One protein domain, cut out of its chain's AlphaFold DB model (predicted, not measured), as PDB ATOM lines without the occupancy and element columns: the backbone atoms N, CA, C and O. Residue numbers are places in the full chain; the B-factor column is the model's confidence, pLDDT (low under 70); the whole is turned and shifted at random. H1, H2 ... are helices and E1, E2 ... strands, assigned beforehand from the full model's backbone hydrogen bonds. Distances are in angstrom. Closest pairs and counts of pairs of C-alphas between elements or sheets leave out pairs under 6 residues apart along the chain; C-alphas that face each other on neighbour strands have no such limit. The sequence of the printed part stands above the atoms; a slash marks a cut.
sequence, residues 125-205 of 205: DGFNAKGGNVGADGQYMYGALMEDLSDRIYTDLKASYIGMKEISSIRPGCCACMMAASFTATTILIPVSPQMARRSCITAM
ATOM      1  N   ASP A 125     -24.246   5.758  16.470       89.75
ATOM      2  CA  ASP A 125     -25.021   6.925  16.901       89.75
ATOM      3  C   ASP A 125     -24.462   8.213  16.271       89.75
ATOM      4  O   ASP A 125     -23.251   8.375  16.115       89.75
ATOM      5  N   GLY A 126     -25.358   9.126  15.885       90.06
ATOM      6  CA  GLY A 126     -24.991  10.374  15.209       90.06
ATOM      7  C   GLY A 126     -24.618  10.216  13.733       90.06
ATOM      8  O   GLY A 126     -24.142  11.174  13.133       90.06
ATOM      9  N   PHE A 127     -24.829   9.041  13.132       89.38
ATOM     10  CA  PHE A 127     -24.632   8.810  11.702       89.38
ATOM     11  C   PHE A 127     -25.862   8.174  11.053       89.38
ATOM     12  O   PHE A 127     -26.629   7.438  11.672       89.38
ATOM     13  N   ASN A 128     -25.998   8.415   9.753       86.56
ATOM     14  CA  ASN A 128     -26.929   7.742   8.861       86.56
ATOM     15  C   ASN A 128     -26.154   7.006   7.765       86.56
ATOM     16  O   ASN A 128     -25.154   7.513   7.254       86.56
ATOM     17  N   ALA A 129     -26.637   5.827   7.371       85.12
ATOM     18  CA  ALA A 129     -26.088   5.095   6.235       85.12
ATOM     19  C   ALA A 129     -26.807   5.454   4.930       85.12
ATOM     20  O   ALA A 129     -28.023   5.667   4.886       85.12
ATOM     21  N   LYS A 130     -26.037   5.489   3.847       79.75
ATOM     22  CA  LYS A 130     -26.501   5.600   2.466       79.75
ATOM     23  C   LYS A 130     -25.881   4.470   1.644       79.75
ATOM     24  O   LYS A 130     -24.757   4.049   1.908       79.75
ATOM     25  N   GLY A 131     -26.593   4.026   0.614       78.06
ATOM     26  CA  GLY A 131     -26.146   2.943  -0.262       78.06
ATOM     27  C   GLY A 131     -26.537   1.565   0.260       78.06
ATOM     28  O   GLY A 131     -27.583   1.413   0.892       78.06
ATOM     29  N   GLY A 132     -25.699   0.575  -0.039       79.62
ATOM     30  CA  GLY A 132     -25.975  -0.831   0.229       79.62
ATOM     31  C   GLY A 132     -25.770  -1.763  -0.959       79.62
ATOM     32  O   GLY A 132     -26.423  -2.797  -1.047       79.62
ATOM     33  N   ASN A 133     -24.883  -1.388  -1.875       89.06
ATOM     34  CA  ASN A 133     -24.661  -2.149  -3.098       89.06
ATOM     35  C   ASN A 133     -23.624  -3.235  -2.850       89.06
ATOM     36  O   ASN A 133     -22.635  -3.001  -2.154       89.06
ATOM     37  N   VAL A 134     -23.820  -4.408  -3.426       92.06
ATOM     38  CA  VAL A 134     -22.882  -5.520  -3.292       92.06
ATOM     39  C   VAL A 134     -21.799  -5.452  -4.369       92.06
ATOM     40  O   VAL A 134     -22.050  -5.109  -5.523       92.06
ATOM     41  N   GLY A 135     -20.570  -5.802  -3.996       92.12
ATOM     42  CA  GLY A 135     -19.496  -6.024  -4.958       92.12
ATOM     43  C   GLY A 135     -19.797  -7.183  -5.910       92.12
ATOM     44  O   GLY A 135     -20.489  -8.141  -5.564       92.12
ATOM     45  N   ALA A 136     -19.213  -7.142  -7.107       92.25
ATOM     46  CA  ALA A 136     -19.358  -8.204  -8.109       92.25
ATOM     47  C   ALA A 136     -18.839  -9.580  -7.634       92.25
ATOM     48  O   ALA A 136     -19.279 -10.623  -8.123       92.25
ATOM     49  N   ASP A 137     -17.907  -9.591  -6.679       92.31
ATOM     50  CA  ASP A 137     -17.379 -10.788  -6.019       92.31
ATOM     51  C   ASP A 137     -18.305 -11.337  -4.917       92.31
ATOM     52  O   ASP A 137     -18.091 -12.443  -4.414       92.31
ATOM     53  N   GLY A 138     -19.344 -10.583  -4.547       92.19
ATOM     54  CA  GLY A 138     -20.297 -10.931  -3.506       92.19
ATOM     55  C   GLY A 138     -19.718 -10.942  -2.089       92.19
ATOM     56  O   GLY A 138     -20.389 -11.478  -1.204       92.19
ATOM     57  N   GLN A 139     -18.508 -10.418  -1.859       90.62
ATOM     58  CA  GLN A 139     -17.816 -10.494  -0.560       90.62
ATOM     59  C   GLN A 139     -18.129  -9.314   0.358       90.62
ATOM     60  O   GLN A 139     -18.161  -9.471   1.580       90.62
ATOM     61  N   TYR A 140     -18.401  -8.147  -0.227       90.56
ATOM     62  CA  TYR A 140     -18.627  -6.915   0.515       90.56
ATOM     63  C   TYR A 140     -19.853  -6.158   0.019       90.56
ATOM     64  O   TYR A 140     -20.177  -6.164  -1.170       90.56
ATOM     65  N   MET A 141     -20.499  -5.472   0.955       89.56
ATOM     66  CA  MET A 141     -21.518  -4.463   0.709       89.56
ATOM     67  C   MET A 141     -20.903  -3.082   0.937       89.56
ATOM     68  O   MET A 141     -20.258  -2.837   1.955       89.56
ATOM     69  N   TYR A 142     -21.125  -2.168   0.005       88.56
ATOM     70  CA  TYR A 142     -20.558  -0.830   0.016       88.56
ATOM     71  C   TYR A 142     -21.630   0.206   0.333       88.56
ATOM     72  O   TYR A 142     -22.733   0.208  -0.226       88.56
ATOM     73  N   GLY A 143     -21.276   1.124   1.220       87.62
ATOM     74  CA  GLY A 143     -22.112   2.249   1.595       87.62
ATOM     75  C   GLY A 143     -21.285   3.447   2.028       87.62
ATOM     76  O   GLY A 143     -20.055   3.423   2.039       87.62
ATOM     77  N   ALA A 144     -21.983   4.505   2.405       87.38
ATOM     78  CA  ALA A 144     -21.395   5.678   3.017       87.38
ATOM     79  C   ALA A 144     -22.097   5.968   4.341       87.38
ATOM     80  O   ALA A 144     -23.316   5.831   4.444       87.38
ATOM     81  N   LEU A 145     -21.327   6.391   5.335       89.06
ATOM     82  CA  LEU A 145     -21.847   6.999   6.549       89.06
ATOM     83  C   LEU A 145     -21.740   8.506   6.414       89.06
ATOM     84  O   LEU A 145     -20.713   9.021   5.969       89.06
ATOM     85  N   MET A 146     -22.793   9.196   6.817       88.12
ATOM     86  CA  MET A 146     -22.840  10.646   6.905       88.12
ATOM     87  C   MET A 146     -23.342  11.021   8.291       88.12
ATOM     88  O   MET A 146     -24.289  10.407   8.782       88.12
ATOM     89  N   GLU A 147     -22.696  11.999   8.913       90.50
ATOM     90  CA  GLU A 147     -23.143  12.599  10.168       90.50
ATOM     91  C   GLU A 147     -24.622  12.994  10.070       90.50
ATOM     92  O   GLU A 147     -25.076  13.541   9.061       90.50
ATOM     93  N   ASP A 148     -25.385  12.671  11.106       89.50
ATOM     94  CA  ASP A 148     -26.763  13.110  11.233       89.50
ATOM     95  C   ASP A 148     -26.789  14.612  11.526       89.50
ATOM     96  O   ASP A 148     -26.178  15.071  12.485       89.50
ATOM     97  N   LEU A 149     -27.474  15.371  10.672       89.38
ATOM     98  CA  LEU A 149     -27.592  16.826  10.774       89.38
ATOM     99  C   LEU A 149     -29.012  17.272  11.141       89.38
ATOM    100  O   LEU A 149     -29.332  18.453  11.009       89.38
ATOM    101  N   SER A 150     -29.888  16.347  11.540       86.44
ATOM    102  CA  SER A 150     -31.302  16.636  11.820       86.44
ATOM    103  C   SER A 150     -31.529  17.589  13.000       86.44
ATOM    104  O   SER A 150     -32.572  18.230  13.071       86.44
ATOM    105  N   ASP A 151     -30.546  17.743  13.885       88.38
ATOM    106  CA  ASP A 151     -30.524  18.716  14.981       88.38
ATOM    107  C   ASP A 151     -30.046  20.118  14.548       88.38
ATOM    108  O   ASP A 151     -30.208  21.098  15.277       88.38
ATOM    109  N   ARG A 152     -29.451  20.229  13.355       88.19
ATOM    110  CA  ARG A 152     -28.830  21.458  12.833       88.19
ATOM    111  C   ARG A 152     -29.544  22.020  11.612       88.19
ATOM    112  O   ARG A 152     -29.489  23.227  11.383       88.19
ATOM    113  N   ILE A 153     -30.193  21.167  10.824       85.69
ATOM    114  CA  ILE A 153     -30.956  21.555   9.640       85.69
ATOM    115  C   ILE A 153     -32.422  21.181   9.857       85.69
ATOM    116  O   ILE A 153     -32.815  20.023   9.746       85.69
ATOM    117  N   TYR A 154     -33.246  22.197  10.096       83.44
ATOM    118  CA  TYR A 154     -34.685  22.064  10.328       83.44
ATOM    119  C   TYR A 154     -35.472  21.998   9.009       83.44
ATOM    120  O   TYR A 154     -36.353  22.815   8.750       83.44
ATOM    121  N   THR A 155     -35.122  21.045   8.146       80.75
ATOM    122  CA  THR A 155     -35.854  20.745   6.906       80.75
ATOM    123  C   THR A 155     -35.997  19.235   6.744       80.75
ATOM    124  O   THR A 155     -35.250  18.470   7.358       80.75
ATOM    125  N   ASP A 156     -36.932  18.781   5.910       75.31
ATOM    126  CA  ASP A 156     -37.066  17.350   5.637       75.31
ATOM    127  C   ASP A 156     -35.924  16.843   4.742       75.31
ATOM    128  O   ASP A 156     -36.021  16.810   3.516       75.31
ATOM    129  N   LEU A 157     -34.832  16.401   5.371       73.88
ATOM    130  CA  LEU A 157     -33.673  15.807   4.696       73.88
ATOM    131  C   LEU A 157     -33.946  14.410   4.107       73.88
ATOM    132  O   LEU A 157     -33.054  13.801   3.506       73.88
ATOM    133  N   LYS A 158     -35.153  13.860   4.294       68.75
ATOM    134  CA  LYS A 158     -35.576  12.603   3.659       68.75
ATOM    135  C   LYS A 158     -36.141  12.849   2.263       68.75
ATOM    136  O   LYS A 158     -36.129  11.923   1.451       68.75
ATOM    137  N   ALA A 159     -36.591  14.068   1.976       68.75
ATOM    138  CA  ALA A 159     -36.974  14.492   0.643       68.75
ATOM    139  C   ALA A 159     -35.713  14.800  -0.178       68.75
ATOM    140  O   ALA A 159     -34.886  15.639   0.182       68.75
ATOM    141  N   SER A 160     -35.542  14.071  -1.281       67.12
ATOM    142  CA  SER A 160     -34.382  14.194  -2.168       67.12
ATOM    143  C   SER A 160     -34.099  15.648  -2.573       67.12
ATOM    144  O   SER A 160     -35.019  16.432  -2.777       67.12
ATOM    145  N   TYR A 161     -32.816  15.983  -2.739       77.06
ATOM    146  CA  TYR A 161     -32.300  17.293  -3.181       77.06
ATOM    147  C   TYR A 161     -32.641  18.512  -2.298       77.06
ATOM    148  O   TYR A 161     -32.175  19.613  -2.594       77.06
ATOM    149  N   ILE A 162     -33.367  18.345  -1.190       83.06
ATOM    150  CA  ILE A 162     -33.610  19.416  -0.215       83.06
ATOM    151  C   ILE A 162     -32.414  19.535   0.741       83.06
ATOM    152  O   ILE A 162     -31.829  18.539   1.160       83.06
ATOM    153  N   GLY A 163     -32.031  20.768   1.086       83.69
ATOM    154  CA  GLY A 163     -31.009  21.030   2.103       83.69
ATOM    155  C   GLY A 163     -29.563  20.857   1.628       83.69
ATOM    156  O   GLY A 163     -28.644  20.907   2.440       83.69
ATOM    157  N   MET A 164     -29.319  20.629   0.330       85.00
ATOM    158  CA  MET A 164     -27.967  20.365  -0.189       85.00
ATOM    159  C   MET A 164     -26.979  21.501   0.095       85.00
ATOM    160  O   MET A 164     -25.813  21.238   0.395       85.00
ATOM    161  N   LYS A 165     -27.429  22.759   0.013       87.50
ATOM    162  CA  LYS A 165     -26.582  23.930   0.275       87.50
ATOM    163  C   LYS A 165     -26.180  23.990   1.750       87.50
ATOM    164  O   LYS A 165     -25.011  24.213   2.055       87.50
ATOM    165  N   GLU A 166     -27.138  23.762   2.640       89.81
ATOM    166  CA  GLU A 166     -26.987  23.752   4.093       89.81
ATOM    167  C   GLU A 166     -26.117  22.575   4.556       89.81
ATOM    168  O   GLU A 166     -25.196  22.754   5.349       89.81
ATOM    169  N   ILE A 167     -26.337  21.379   4.003       87.69
ATOM    170  CA  ILE A 167     -25.495  20.201   4.257       87.69
ATOM    171  C   ILE A 167     -24.053  20.486   3.819       87.69
ATOM    172  O   ILE A 167     -23.105  20.232   4.563       87.69
ATOM    173  N   SER A 168     -23.872  21.035   2.615       86.00
ATOM    174  CA  SER A 168     -22.545  21.313   2.058       86.00
ATOM    175  C   SER A 168     -21.771  22.353   2.875       86.00
ATOM    176  O   SER A 168     -20.577  22.172   3.129       86.00
ATOM    177  N   SER A 169     -22.434  23.413   3.353       89.19
ATOM    178  CA  SER A 169     -21.789  24.449   4.172       89.19
ATOM    179  C   SER A 169     -21.336  23.931   5.541       89.19
ATOM    180  O   SER A 169     -20.312  24.385   6.056       89.19
ATOM    181  N   ILE A 170     -22.044  22.942   6.096       89.19
ATOM    182  CA  ILE A 170     -21.710  22.286   7.367       89.19
ATOM    183  C   ILE A 170     -20.491  21.361   7.252       89.19
ATOM    184  O   ILE A 170     -19.749  21.224   8.228       89.19
ATOM    185  N   ARG A 171     -20.255  20.770   6.071       88.38
ATOM    186  CA  ARG A 171     -19.182  19.789   5.814       88.38
ATOM    187  C   ARG A 171     -19.242  18.606   6.796       88.38
ATOM    188  O   ARG A 171     -18.320  18.472   7.598       88.38
ATOM    189  N   PRO A 172     -20.299  17.775   6.757       87.62
ATOM    190  CA  PRO A 172     -20.489  16.689   7.716       87.62
ATOM    191  C   PRO A 172     -19.319  15.701   7.759       87.62
ATOM    192  O   PRO A 172     -18.595  15.494   6.776       87.62
ATOM    193  N   GLY A 173     -19.181  15.022   8.897       88.31
ATOM    194  CA  GLY A 173     -18.369  13.814   8.997       88.31
ATOM    195  C   GLY A 173     -18.853  12.745   8.012       88.31
ATOM    196  O   GLY A 173     -20.007  12.330   8.086       88.31
ATOM    197  N   CYS A 174     -17.984  12.281   7.108       85.62
ATOM    198  CA  CYS A 174     -18.332  11.257   6.118       85.62
ATOM    199  C   CYS A 174     -17.299  10.123   6.080       85.62
ATOM    200  O   CYS A 174     -16.088  10.355   6.187       85.62
ATOM    201  N   CYS A 175     -17.785   8.899   5.866       86.38
ATOM    202  CA  CYS A 175     -16.991   7.675   5.761       86.38
ATOM    203  C   CYS A 175     -17.475   6.829   4.590       86.38
ATOM    204  O   CYS A 175     -18.683   6.675   4.424       86.38
ATOM    205  N   ALA A 176     -16.566   6.220   3.837       85.50
ATOM    206  CA  ALA A 176     -16.921   5.058   3.035       85.50
ATOM    207  C   ALA A 176     -16.901   3.816   3.938       85.50
ATOM    208  O   ALA A 176     -15.976   3.628   4.726       85.50
ATOM    209  N   CYS A 177     -17.924   2.976   3.830       84.62
ATOM    210  CA  CYS A 177     -18.054   1.748   4.601       84.62
ATOM    211  C   CYS A 177     -18.055   0.549   3.657       84.62
ATOM    212  O   CYS A 177     -18.854   0.488   2.721       84.62
ATOM    213  N   MET A 178     -17.171  -0.401   3.932       87.50
ATOM    214  CA  MET A 178     -17.122  -1.702   3.289       87.50
ATOM    215  C   MET A 178     -17.504  -2.748   4.335       87.50
ATOM    216  O   MET A 178     -16.728  -3.056   5.232       87.50
ATOM    217  N   MET A 179     -18.725  -3.261   4.247       86.69
ATOM    218  CA  MET A 179     -19.295  -4.197   5.213       86.69
ATOM    219  C   MET A 179     -19.110  -5.619   4.719       86.69
ATOM    220  O   MET A 179     -19.435  -5.936   3.573       86.69
ATOM    221  N   ALA A 180     -18.604  -6.478   5.594       84.50
ATOM    222  CA  ALA A 180     -18.435  -7.884   5.292       84.50
ATOM    223  C   ALA A 180     -19.791  -8.544   5.022       84.50
ATOM    224  O   ALA A 180     -20.693  -8.562   5.862       84.50
ATOM    225  N   ALA A 181     -19.938  -9.122   3.833       79.81
ATOM    226  CA  ALA A 181     -21.156  -9.816   3.459       79.81
ATOM    227  C   ALA A 181     -21.185 -11.266   3.988       79.81
ATOM    228  O   ALA A 181     -22.186 -11.968   3.839       79.81
ATOM    229  N   SER A 182     -20.107 -11.742   4.607       71.69
ATOM    230  CA  SER A 182     -19.979 -13.036   5.286       71.69
ATOM    231  C   SER A 182     -19.223 -12.855   6.607       71.69
ATOM    232  O   SER A 182     -18.537 -11.857   6.799       71.69
ATOM    233  N   PHE A 183     -19.303 -13.834   7.509       61.22
ATOM    234  CA  PHE A 183     -18.549 -13.816   8.773       61.22
ATOM    235  C   PHE A 183     -17.032 -14.000   8.607       61.22
ATOM    236  O   PHE A 183     -16.290 -13.894   9.575       61.22
ATOM    237  N   THR A 184     -16.563 -14.311   7.398       59.41
ATOM    238  CA  THR A 184     -15.140 -14.552   7.115       59.41
ATOM    239  C   THR A 184     -14.385 -13.282   6.732       59.41
ATOM    240  O   THR A 184     -13.167 -13.329   6.594       59.41
ATOM    241  N   ALA A 185     -15.090 -12.172   6.516       61.19
ATOM    242  CA  ALA A 185     -14.509 -10.897   6.124       61.19
ATOM    243  C   ALA A 185     -14.677  -9.860   7.244       61.19
ATOM    244  O   ALA A 185     -15.610  -9.930   8.042       61.19
ATOM    245  N   THR A 186     -13.767  -8.889   7.303       65.81
ATOM    246  CA  THR A 186     -13.797  -7.803   8.293       65.81
ATOM    247  C   THR A 186     -14.453  -6.566   7.687       65.81
ATOM    248  O   THR A 186     -14.151  -6.193   6.555       65.81
ATOM    249  N   THR A 187     -15.339  -5.913   8.438       74.44
ATOM    250  CA  THR A 187     -15.915  -4.620   8.042       74.44
ATOM    251  C   THR A 187     -14.866  -3.517   8.177       74.44
ATOM    252  O   THR A 187     -14.227  -3.384   9.218       74.44
ATOM    253  N   ILE A 188     -14.699  -2.710   7.130       76.25
ATOM    254  CA  ILE A 188     -13.695  -1.646   7.049       76.25
ATOM    255  C   ILE A 188     -14.388  -0.295   6.884       76.25
ATOM    256  O   ILE A 188     -15.255  -0.119   6.025       76.25
ATOM    257  N   LEU A 189     -13.964   0.678   7.687       74.94
ATOM    258  CA  LEU A 189     -14.419   2.063   7.621       74.94
ATOM    259  C   LEU A 189     -13.267   2.961   7.184       74.94
ATOM    260  O   LEU A 189     -12.229   3.028   7.839       74.94
ATOM    261  N   ILE A 190     -13.460   3.645   6.058       75.81
ATOM    262  CA  ILE A 190     -12.465   4.519   5.442       75.81
ATOM    263  C   ILE A 190     -12.938   5.969   5.607       75.81
ATOM    264  O   ILE A 190     -13.894   6.387   4.941       75.81
ATOM    265  N   PRO A 191     -12.336   6.761   6.514       72.00
ATOM    266  CA  PRO A 191     -12.729   8.152   6.707       72.00
ATOM    267  C   PRO A 191     -12.434   8.960   5.438       72.00
ATOM    268  O   PRO A 191     -11.329   8.902   4.906       72.00
ATOM    269  N   VAL A 192     -13.415   9.735   4.966       69.69
ATOM    270  CA  VAL A 192     -13.272  10.595   3.774       69.69
ATOM    271  C   VAL A 192     -13.302  12.089   4.107       69.69
ATOM    272  O   VAL A 192     -13.115  12.911   3.214       69.69
ATOM    273  N   SER A 193     -13.472  12.472   5.382       65.44
ATOM    274  CA  SER A 193     -13.342  13.867   5.823       65.44
ATOM    275  C   SER A 193     -12.329  14.052   6.971       65.44
ATOM    276  O   SER A 193     -12.216  13.187   7.848       65.44
ATOM    277  N   PRO A 194     -11.614  15.199   7.032       59.28
ATOM    278  CA  PRO A 194     -10.665  15.498   8.113       59.28
ATOM    279  C   PRO A 194     -11.310  15.522   9.504       59.28
ATOM    280  O   PRO A 194     -10.642  15.266  10.503       59.28
ATOM    281  N   GLN A 195     -12.607  15.836   9.573       60.44
ATOM    282  CA  GLN A 195     -13.378  15.818  10.815       60.44
ATOM    283  C   GLN A 195     -13.556  14.390  11.351       60.44
ATOM    284  O   GLN A 195     -13.495  14.191  12.561       60.44
ATOM    285  N   MET A 196     -13.697  13.393  10.466       57.78
ATOM    286  CA  MET A 196     -13.718  11.980  10.858       57.78
ATOM    287  C   MET A 196     -12.328  11.420  11.156       57.78
ATOM    288  O   MET A 196     -12.197  10.648  12.097       57.78
ATOM    289  N   ALA A 197     -11.283  11.846  10.441       54.03
ATOM    290  CA  ALA A 197      -9.910  11.404  10.719       54.03
ATOM    291  C   ALA A 197      -9.436  11.750  12.150       54.03
ATOM    292  O   ALA A 197      -8.586  11.059  12.703       54.03
ATOM    293  N   ARG A 198     -10.012  12.794  12.767       49.31
ATOM    294  CA  ARG A 198      -9.760  13.185  14.168       49.31
ATOM    295  C   ARG A 198     -10.623  12.439  15.190       49.31
ATOM    296  O   ARG A 198     -10.301  12.457  16.373       49.31
ATOM    297  N   ARG A 199     -11.713  11.797  14.759       52.19
ATOM    298  CA  ARG A 199     -12.558  10.933  15.594       52.19
ATOM    299  C   ARG A 199     -12.086   9.491  15.405       52.19
ATOM    300  O   ARG A 199     -12.706   8.705  14.696       52.19
ATOM    301  N   SER A 200     -10.943   9.161  15.999       39.66
ATOM    302  CA  SER A 200     -10.348   7.819  16.017       39.66
ATOM    303  C   SER A 200     -11.222   6.845  16.818       39.66
ATOM    304  O   SER A 200     -10.881   6.511  17.942       39.66
ATOM    305  N   CYS A 201     -12.393   6.455  16.316       38.78
ATOM    306  CA  CYS A 201     -13.239   5.503  17.034       38.78
ATOM    307  C   CYS A 201     -14.341   4.918  16.151       38.78
ATOM    308  O   CYS A 201     -15.512   5.185  16.384       38.78
ATOM    309  N   ILE A 202     -13.999   4.123  15.135       46.19
ATOM    310  CA  ILE A 202     -14.949   3.108  14.661       46.19
ATOM    311  C   ILE A 202     -14.176   1.864  14.211       46.19
ATOM    312  O   ILE A 202     -13.971   1.618  13.026       46.19
ATOM    313  N   THR A 203     -13.710   1.082  15.180       35.53
ATOM    314  CA  THR A 203     -13.408  -0.332  14.946       35.53
ATOM    315  C   THR A 203     -14.722  -1.072  15.169       35.53
ATOM    316  O   THR A 203     -15.212  -1.122  16.295       35.53
ATOM    317  N   ALA A 204     -15.346  -1.566  14.102       36.22
ATOM    318  CA  ALA A 204     -16.449  -2.509  14.246       36.22
ATOM    319  C   ALA A 204     -15.846  -3.839  14.735       36.22
ATOM    320  O   ALA A 204     -15.035  -4.425  14.018       36.22
ATOM    321  N   MET A 205     -16.170  -4.239  15.971       31.53
ATOM    322  CA  MET A 205     -15.992  -5.618  16.448       31.53
ATOM    323  C   MET A 205     -16.997  -6.540  15.763       31.53
ATOM    324  O   MET A 205     -18.144  -6.084  15.543       31.53
TER     325      MET A 205
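What this domain is: This is residues 125 to 205 of the 205 residues of the protein "Pectate_lyase22 domain-containing protein" of Lachnotalea sp. AF33-28 (UniProt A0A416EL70). A strongly twisted sheet of two hairpins, E1 with E2 and E3 with E4, makes the body, and beyond one end of it a long loop, residues 148 to 163, and the helix H1 form a small head. The short helix H2 follows E4 at the sheet's edge, and the tail, residues 198 to 205, folds back past E4. The 81 printed residues hold E1, E2, H1, E3, E4 and H2 along the chain; the sheet's order is E1, E2, E3, E4, all antiparallel. The class is mixed, helices and strands, with 38 residues in named elements, under half. The whole is only just loose, close to compact, with a radius of gyration of the C-alphas of 14.2 A and spans of 41 by 28 by 18 A.

How they stand to each other: E2, residues 140 to 147, is antiparallel to E1, residues 127 to 134, at 159 degrees, with N 130 and O 144 2.8 A apart. E2 is antiparallel to E3, residues 174 to 180, at 153 degrees, with N 143 and O 177 at 2.9 A. E3 and E4, residues 188 to 191, form a hairpin at 171 degrees, with N 176 and O 190 at 2.9 A. These N and O pairs are within hydrogen-bond range. H2, residues 194 to 197, only grazes the sheet; its closest C-alphas to E4 are those of Ala 197 and Pro 191, 5.9 A apart. H1, residues 164 to 170, is not on the sheet and is apart from E1, E4 and H2. In H1 every O i to N i+4 pair is within hydrogen-bond range; H2 is too short for such a pair.

Where its parts are: E1 begins at C-alpha 127 (-24.632, 8.810, 11.702) and spans 20.8 A, E2 22.2 A, E3 19.2 A, E4 9.9 A. H1 spans 10.0 A, and H2, 4.9 A, ends at C-alpha 197 (-9.910, 11.404, 10.719).

The domain as a whole: The C-alphas farthest apart, of Tyr 154 and Thr 184, are 41.6 A apart. The printed part has no cut; the link from E2 to H1 is long. Residues 158 to 160, 183 to 186 and 192 to 205 have pLDDT under 70.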